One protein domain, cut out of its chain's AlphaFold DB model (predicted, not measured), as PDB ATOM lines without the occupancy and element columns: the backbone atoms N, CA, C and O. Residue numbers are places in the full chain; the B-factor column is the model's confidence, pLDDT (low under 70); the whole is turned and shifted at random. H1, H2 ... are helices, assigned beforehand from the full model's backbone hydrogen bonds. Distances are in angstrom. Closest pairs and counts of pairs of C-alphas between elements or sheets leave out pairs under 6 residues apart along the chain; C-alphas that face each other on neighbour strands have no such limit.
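What this domain is: This is residues 2 to 59 of the 186 residues of an uncharacterized protein of Prevotella sp. CAG:732 (UniProt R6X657). There is little regular structure here: two short helices, H1 and H2, lie side by side and run much the same way, and the long link of residues 32 to 44 folds back from the end of H1 to the start of H2. Residues 2 to 20, with no named element, make a long stretch on the side of H1 away from H2. The printed part has 58 residues, 21 of them in the named helices H1 then H2, with no named strand; the class is all helix. It is only just compact, close to loose, with a radius of gyration of the C-alphas of 12.3 A and spans of 35 by 25 by 21 A.

How they stand to each other: H1, residues 21 to 31, and H2, residues 45 to 54, are near each other, with 6 pairs of C-alphas within 10 A. In H1 and H2 every O i to N i+4 pair is within hydrogen-bond range.

Where its parts are: H1 measures 15.6 A from C-alpha 21 at (39.013, -12.194, -15.067) to C-alpha 31. H2 measures 14.5 A and ends with C-alpha 54 at (48.260, -24.620, -25.293).

The domain as a whole: The C-alphas farthest apart, of Arg 2 and Gln 57, are 38.8 A apart. The printed part has no cut. Mean pLDDT of the printed part is 70.3; 29 residues are under 70, among them 2 to 10 and 54 to 59.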
ATOM      1  N   ARG A   2      34.799 -20.068   1.835       47.50
ATOM      2  CA  ARG A   2      33.805 -19.759   0.794       47.50
ATOM      3  C   ARG A   2      33.840 -20.885  -0.233       47.50
ATOM      4  O   ARG A   2      34.896 -21.136  -0.800       47.50
ATOM      5  N   VAL A   3      32.711 -21.551  -0.439       53.62
ATOM      6  CA  VAL A   3      32.539 -22.549  -1.499       53.62
ATOM      7  C   VAL A   3      31.876 -21.830  -2.668       53.62
ATOM      8  O   VAL A   3      30.812 -21.240  -2.494       53.62
ATOM      9  N   VAL A   4      32.529 -21.819  -3.827       67.69
ATOM     10  CA  VAL A   4      31.983 -21.249  -5.066       67.69
ATOM     11  C   VAL A   4      31.537 -22.416  -5.936       67.69
ATOM     12  O   VAL A   4      32.330 -23.316  -6.207       67.69
ATOM     13  N   PHE A   5      30.265 -22.430  -6.325       63.91
ATOM     14  CA  PHE A   5      29.693 -23.454  -7.194       63.91
ATOM     15  C   PHE A   5      29.708 -22.936  -8.634       63.91
ATOM     16  O   PHE A   5      29.155 -21.871  -8.902       63.91
ATOM     17  N   LEU A   6      30.367 -23.661  -9.540       64.00
ATOM     18  CA  LEU A   6      30.515 -23.277 -10.944       64.00
ATOM     19  C   LEU A   6      29.802 -24.296 -11.838       64.00
ATOM     20  O   LEU A   6      30.208 -25.453 -11.906       64.00
ATOM     21  N   GLN A   7      28.749 -23.863 -12.535       65.31
ATOM     22  CA  GLN A   7      28.050 -24.658 -13.548       65.31
ATOM     23  C   GLN A   7      28.422 -24.141 -14.941       65.31
ATOM     24  O   GLN A   7      27.835 -23.178 -15.426       65.31
ATOM     25  N   LEU A   8      29.397 -24.792 -15.582       65.38
ATOM     26  CA  LEU A   8      29.863 -24.458 -16.936       65.38
ATOM     27  C   LEU A   8      28.751 -24.446 -18.015       65.38
ATOM     28  O   LEU A   8      28.771 -23.539 -18.841       65.38
ATOM     29  N   PRO A   9      27.733 -25.339 -17.998       65.25
ATOM     30  CA  PRO A   9      26.695 -25.366 -19.040       65.25
ATOM     31  C   PRO A   9      25.767 -24.142 -19.091       65.25
ATOM     32  O   PRO A   9      25.042 -23.984 -20.063       65.25
ATOM     33  N   LEU A  10      25.740 -23.306 -18.045       64.31
ATOM     34  CA  LEU A  10      24.871 -22.119 -17.945       64.31
ATOM     35  C   LEU A  10      25.600 -20.814 -18.309       64.31
ATOM     36  O   LEU A  10      25.061 -19.721 -18.125       64.31
ATOM     37  N   PHE A  11      26.844 -20.903 -18.780       72.06
ATOM     38  CA  PHE A  11      27.641 -19.740 -19.141       72.06
ATOM     39  C   PHE A  11      27.386 -19.335 -20.602       72.06
ATOM     40  O   PHE A  11      28.009 -19.851 -21.525       72.06
ATOM     41  N   GLU A  12      26.467 -18.387 -20.805       67.19
ATOM     42  CA  GLU A  12      26.065 -17.887 -22.135       67.19
ATOM     43  C   GLU A  12      26.682 -16.520 -22.503       67.19
ATOM     44  O   GLU A  12      26.373 -15.953 -23.554       67.19
ATOM     45  N   LYS A  13      27.549 -15.962 -21.645       71.75
ATOM     46  CA  LYS A  13      28.151 -14.634 -21.854       71.75
ATOM     47  C   LYS A  13      29.069 -14.623 -23.080       71.75
ATOM     48  O   LYS A  13      29.862 -15.542 -23.288       71.75
ATOM     49  N   LYS A  14      29.009 -13.542 -23.863       68.62
ATOM     50  CA  LYS A  14      29.879 -13.321 -25.038       68.62
ATOM     51  C   LYS A  14      31.177 -12.600 -24.666       68.62
ATOM     52  O   LYS A  14      31.291 -12.026 -23.586       68.62
ATOM     53  N   GLU A  15      32.144 -12.562 -25.590       65.00
ATOM     54  CA  GLU A  15      33.473 -11.970 -25.345       65.00
ATOM     55  C   GLU A  15      33.431 -10.525 -24.813       65.00
ATOM     56  O   GLU A  15      34.246 -10.128 -23.981       65.00
ATOM     57  N   LEU A  16      32.458  -9.737 -25.275       63.72
ATOM     58  CA  LEU A  16      32.272  -8.333 -24.895       63.72
ATOM     59  C   LEU A  16      31.631  -8.155 -23.509       63.72
ATOM     60  O   LEU A  16      31.762  -7.094 -22.907       63.72
ATOM     61  N   GLU A  17      30.958  -9.187 -23.001       71.19
ATOM     62  CA  GLU A  17      30.251  -9.192 -21.712       71.19
ATOM     63  C   GLU A  17      31.111  -9.780 -20.581       71.19
ATOM     64  O   GLU A  17      30.715  -9.765 -19.413       71.19
ATOM     65  N   CYS A  18      32.303 -10.285 -20.911       69.94
ATOM     66  CA  CYS A  18      33.278 -10.785 -19.949       69.94
ATOM     67  C   CYS A  18      33.950  -9.601 -19.234       69.94
ATOM     68  O   CYS A  18      34.942  -9.038 -19.708       69.94
ATOM     69  N   MET A  19      33.360  -9.189 -18.109       63.09
ATOM     70  CA  MET A  19      33.820  -8.038 -17.322       63.09
ATOM     71  C   MET A  19      34.876  -8.402 -16.274       63.09
ATOM     72  O   MET A  19      35.706  -7.558 -15.942       63.09
ATOM     73  N   ASP A  20      34.855  -9.636 -15.762       77.88
ATOM     74  CA  ASP A  20      35.791 -10.114 -14.742       77.88
ATOM     75  C   ASP A  20      36.804 -11.117 -15.317       77.88
ATOM     76  O   ASP A  20      36.521 -11.842 -16.272       77.88
ATOM     77  N   ILE A  21      37.985 -11.212 -14.696       76.38
ATOM     78  CA  ILE A  21      39.013 -12.194 -15.067       76.38
ATOM     79  C   ILE A  21      38.472 -13.626 -14.967       76.38
ATOM     80  O   ILE A  21      38.849 -14.481 -15.766       76.38
ATOM     81  N   PHE A  22      37.563 -13.878 -14.020       77.44
ATOM     82  CA  PHE A  22      36.908 -15.169 -13.843       77.44
ATOM     83  C   PHE A  22      35.959 -15.506 -15.001       77.44
ATOM     84  O   PHE A  22      36.013 -16.617 -15.521       77.44
ATOM     85  N   ASP A  23      35.165 -14.537 -15.471       77.94
ATOM     86  CA  ASP A  23      34.310 -14.704 -16.655       77.94
ATOM     87  C   ASP A  23      35.156 -14.992 -17.907       77.94
ATOM     88  O   ASP A  23      34.812 -15.876 -18.687       77.94
ATOM     89  N   CYS A  24      36.302 -14.319 -18.068       77.00
ATOM     90  CA  CYS A  24      37.237 -14.595 -19.163       77.00
ATOM     91  C   CYS A  24      37.787 -16.032 -19.107       77.00
ATOM     92  O   CYS A  24      37.877 -16.695 -20.139       77.00
ATOM     93  N   TRP A  25      38.133 -16.538 -17.917       77.31
ATOM     94  CA  TRP A  25      38.578 -17.926 -17.745       77.31
ATOM     95  C   TRP A  25      37.486 -18.933 -18.097       77.31
ATOM     96  O   TRP A  25      37.765 -19.902 -18.799       77.31
ATOM     97  N   ILE A  26      36.249 -18.703 -17.648       79.88
ATOM     98  CA  ILE A  26      35.123 -19.583 -17.977       79.88
ATOM     99  C   ILE A  26      34.843 -19.550 -19.480       79.88
ATOM    100  O   ILE A  26      34.647 -20.605 -20.075       79.88
ATOM    101  N   TYR A  27      34.884 -18.371 -20.106       79.56
ATOM    102  CA  TYR A  27      34.678 -18.223 -21.545       79.56
ATOM    103  C   TYR A  27      35.699 -19.026 -22.353       79.56
ATOM    104  O   TYR A  27      35.314 -19.773 -23.253       79.56
ATOM    105  N   VAL A  28      36.985 -18.907 -22.009       78.75
ATOM    106  CA  VAL A  28      38.055 -19.658 -22.675       78.75
ATOM    107  C   VAL A  28      37.845 -21.154 -22.475       78.75
ATOM    108  O   VAL A  28      37.773 -21.872 -23.463       78.75
ATOM    109  N   LEU A  29      37.655 -21.615 -21.232       76.25
ATOM    110  CA  LEU A  29      37.466 -23.036 -20.912       76.25
ATOM    111  C   LEU A  29      36.232 -23.648 -21.589       76.25
ATOM    112  O   LEU A  29      36.296 -24.789 -22.037       76.25
ATOM    113  N   ASN A  30      35.133 -22.901 -21.694       78.88
ATOM    114  CA  ASN A  30      33.899 -23.375 -22.319       78.88
ATOM    115  C   ASN A  30      34.007 -23.469 -23.850       78.88
ATOM    116  O   ASN A  30      33.341 -24.298 -24.458       78.88
ATOM    117  N   ASN A  31      34.848 -22.640 -24.478       74.44
ATOM    118  CA  ASN A  31      34.981 -22.569 -25.936       74.44
ATOM    119  C   ASN A  31      36.314 -23.147 -26.460       74.44
ATOM    120  O   ASN A  31      36.615 -22.982 -27.641       74.44
ATOM    121  N   MET A  32      37.105 -23.844 -25.628       70.00
ATOM    122  CA  MET A  32      38.424 -24.407 -25.994       70.00
ATOM    123  C   MET A  32      38.399 -25.291 -27.252       70.00
ATOM    124  O   MET A  32      39.378 -25.324 -27.986       70.00
ATOM    125  N   GLU A  33      37.298 -26.001 -27.515       67.75
ATOM    126  CA  GLU A  33      37.159 -26.866 -28.700       67.75
ATOM    127  C   GLU A  33      37.013 -26.067 -30.011       67.75
ATOM    128  O   GLU A  33      37.346 -26.553 -31.091       67.75
ATOM    129  N   HIS A  34      36.512 -24.832 -29.937       65.81
ATOM    130  CA  HIS A  34      36.148 -24.024 -31.106       65.81
ATOM    131  C   HIS A  34      36.992 -22.750 -31.264       65.81
ATOM    132  O   HIS A  34      36.956 -22.111 -32.320       65.81
ATOM    133  N   LEU A  35      37.768 -22.380 -30.243       68.69
ATOM    134  CA  LEU A  35      38.655 -21.221 -30.254       68.69
ATOM    135  C   LEU A  35      39.947 -21.526 -31.023       68.69
ATOM    136  O   LEU A  35      40.765 -22.334 -30.596       68.69
ATOM    137  N   LYS A  36      40.153 -20.834 -32.151       63.75
ATOM    138  CA  LYS A  36      41.410 -20.898 -32.920       63.75
ATOM    139  C   LYS A  36      42.535 -20.073 -32.293       63.75
ATOM    140  O   LYS A  36      43.697 -20.432 -32.420       63.75
ATOM    141  N   GLU A  37      42.183 -18.981 -31.622       67.62
ATOM    142  CA  GLU A  37      43.093 -18.107 -30.883       67.62
ATOM    143  C   GLU A  37      42.400 -17.678 -29.590       67.62
ATOM    144  O   GLU A  37      41.181 -17.513 -29.568       67.62
ATOM    145  N   ILE A  38      43.158 -17.515 -28.504       72.62
ATOM    146  CA  ILE A  38      42.596 -17.123 -27.209       72.62
ATOM    147  C   ILE A  38      42.253 -15.621 -27.258       72.62
ATOM    148  O   ILE A  38      43.169 -14.804 -27.383       72.62
ATOM    149  N   PRO A  39      40.977 -15.214 -27.127       66.56
ATOM    150  CA  PRO A  39      40.629 -13.809 -27.000       66.56
ATOM    151  C   PRO A  39      41.086 -13.330 -25.613       66.56
ATOM    152  O   PRO A  39      41.170 -14.113 -24.673       66.56
ATOM    153  N   PHE A  40      41.415 -12.042 -25.463       73.62
ATOM    154  CA  PHE A  40      41.922 -11.412 -24.219       73.62
ATOM    155  C   PHE A  40      43.426 -11.542 -23.905       73.62
ATOM    156  O   PHE A  40      43.840 -11.168 -22.801       73.62
ATOM    157  N   LEU A  41      44.258 -11.961 -24.866       69.12
ATOM    158  CA  LEU A  41      45.730 -11.969 -24.734       69.12
ATOM    159  C   LEU A  41      46.307 -10.619 -24.275       69.12
ATOM    160  O   LEU A  41      47.245 -10.583 -23.472       69.12
ATOM    161  N   ASP A  42      45.712  -9.523 -24.746       69.44
ATOM    162  CA  ASP A  42      46.151  -8.158 -24.445       69.44
ATOM    163  C   ASP A  42      45.676  -7.653 -23.077       69.44
ATOM    164  O   ASP A  42      46.324  -6.796 -22.478       69.44
ATOM    165  N   LYS A  43      44.564  -8.189 -22.550       70.44
ATOM    166  CA  LYS A  43      43.970  -7.719 -21.287       70.44
ATOM    167  C   LYS A  43      44.699  -8.263 -20.063       70.44
ATOM    168  O   LYS A  43      44.885  -7.529 -19.096       70.44
ATOM    169  N   TYR A  44      45.116  -9.533 -20.090       77.69
ATOM    170  CA  TYR A  44      45.769 -10.157 -18.938       77.69
ATOM    171  C   TYR A  44      46.988 -11.001 -19.341       77.69
ATOM    172  O   TYR A  44      46.868 -11.919 -20.153       77.69
ATOM    173  N   PRO A  45      48.159 -10.796 -18.699       77.88
ATOM    174  CA  PRO A  45      49.372 -11.578 -18.971       77.88
ATOM    175  C   PRO A  45      49.214 -13.088 -18.746       77.88
ATOM    176  O   PRO A  45      49.979 -13.877 -19.297       77.88
ATOM    177  N   VAL A  46      48.241 -13.493 -17.926       78.94
ATOM    178  CA  VAL A  46      47.965 -14.901 -17.629       78.94
ATOM    179  C   VAL A  46      47.493 -15.669 -18.869       78.94
ATOM    180  O   VAL A  46      47.929 -16.798 -19.078       78.94
ATOM    181  N   PHE A  47      46.714 -15.035 -19.754       77.88
ATOM    182  CA  PHE A  47      46.243 -15.664 -20.990       77.88
ATOM    183  C   PHE A  47      47.355 -15.800 -22.032       77.88
ATOM    184  O   PHE A  47      47.350 -16.761 -22.792       77.88
ATOM    185  N   ARG A  48      48.379 -14.932 -22.012       77.12
ATOM    186  CA  ARG A  48      49.598 -15.136 -22.822       77.12
ATOM    187  C   ARG A  48      50.372 -16.380 -22.408       77.12
ATOM    188  O   ARG A  48      50.868 -17.101 -23.267       77.12
ATOM    189  N   LYS A  49      50.469 -16.645 -21.102       75.12
ATOM    190  CA  LYS A  49      51.081 -17.885 -20.605       75.12
ATOM    191  C   LYS A  49      50.237 -19.102 -20.977       75.12
ATOM    192  O   LYS A  49      50.799 -20.097 -21.406       75.12
ATOM    193  N   LEU A  50      48.911 -18.998 -20.871       74.75
ATOM    194  CA  LEU A  50      47.993 -20.065 -21.271       74.75
ATOM    195  C   LEU A  50      48.111 -20.393 -22.763       74.75
ATOM    196  O   LEU A  50      48.285 -21.553 -23.107       74.75
ATOM    197  N   ALA A  51      48.098 -19.383 -23.636       74.31
ATOM    198  CA  ALA A  51      48.303 -19.571 -25.071       74.31
ATOM    199  C   ALA A  51      49.668 -20.195 -25.372       74.31
ATOM    200  O   ALA A  51      49.765 -21.081 -26.206       74.31
ATOM    201  N   ALA A  52      50.715 -19.789 -24.648       73.38
ATOM    202  CA  ALA A  52      52.036 -20.383 -24.793       73.38
ATOM    203  C   ALA A  52      52.116 -21.847 -24.326       73.38
ATOM    204  O   ALA A  52      53.004 -22.546 -24.799       73.38
ATOM    205  N   ILE A  53      51.250 -22.286 -23.405       71.88
ATOM    206  CA  ILE A  53      51.163 -23.678 -22.929       71.88
ATOM    207  C   ILE A  53      50.273 -24.518 -23.856       71.88
ATOM    208  O   ILE A  53      50.580 -25.676 -24.104       71.88
ATOM    209  N   GLY A  54      49.182 -23.945 -24.372       66.25
ATOM    210  CA  GLY A  54      48.260 -24.620 -25.293       66.25
ATOM    211  C   GLY A  54      48.775 -24.748 -26.728       66.25
ATOM    212  O   GLY A  54      48.140 -25.405 -27.549       66.25
ATOM    213  N   ASP A  55      49.908 -24.121 -27.045       69.75
ATOM    214  CA  ASP A  55      50.523 -24.179 -28.364       69.75
ATOM    215  C   ASP A  55      51.179 -25.549 -28.584       69.75
ATOM    216  O   ASP A  55      52.292 -25.811 -28.116       69.75
ATOM    217  N   LEU A  56      50.481 -26.431 -29.309       61.84
ATOM    218  CA  LEU A  56      50.927 -27.803 -29.581       61.84
ATOM    219  C   LEU A  56      52.330 -27.867 -30.219       61.84
ATOM    220  O   LEU A  56      53.018 -28.883 -30.133       61.84
ATOM    221  N   GLN A  57      52.767 -26.781 -30.864       59.03
ATOM    222  CA  GLN A  57      54.072 -26.691 -31.515       59.03
ATOM    223  C   GLN A  57      55.245 -26.612 -30.529       59.03
ATOM    224  O   GLN A  57      56.381 -26.866 -30.929       59.03
ATOM    225  N   LYS A  58      54.987 -26.292 -29.255       66.94
ATOM    226  CA  LYS A  58      56.004 -26.269 -28.193       66.94
ATOM    227  C   LYS A  58      56.137 -27.580 -27.428       66.94
ATOM    228  O   LYS A  58      57.033 -27.659 -26.589       66.94
ATOM    229  N   LEU A  59      55.293 -28.579 -27.704       68.56
ATOM    230  CA  LEU A  59      55.478 -29.900 -27.108       68.56
ATOM    231  C   LEU A  59      56.831 -30.466 -27.525       68.56
ATOM    232  O   LEU A  59      57.208 -30.437 -28.704       68.56
TER     233      LEU A  59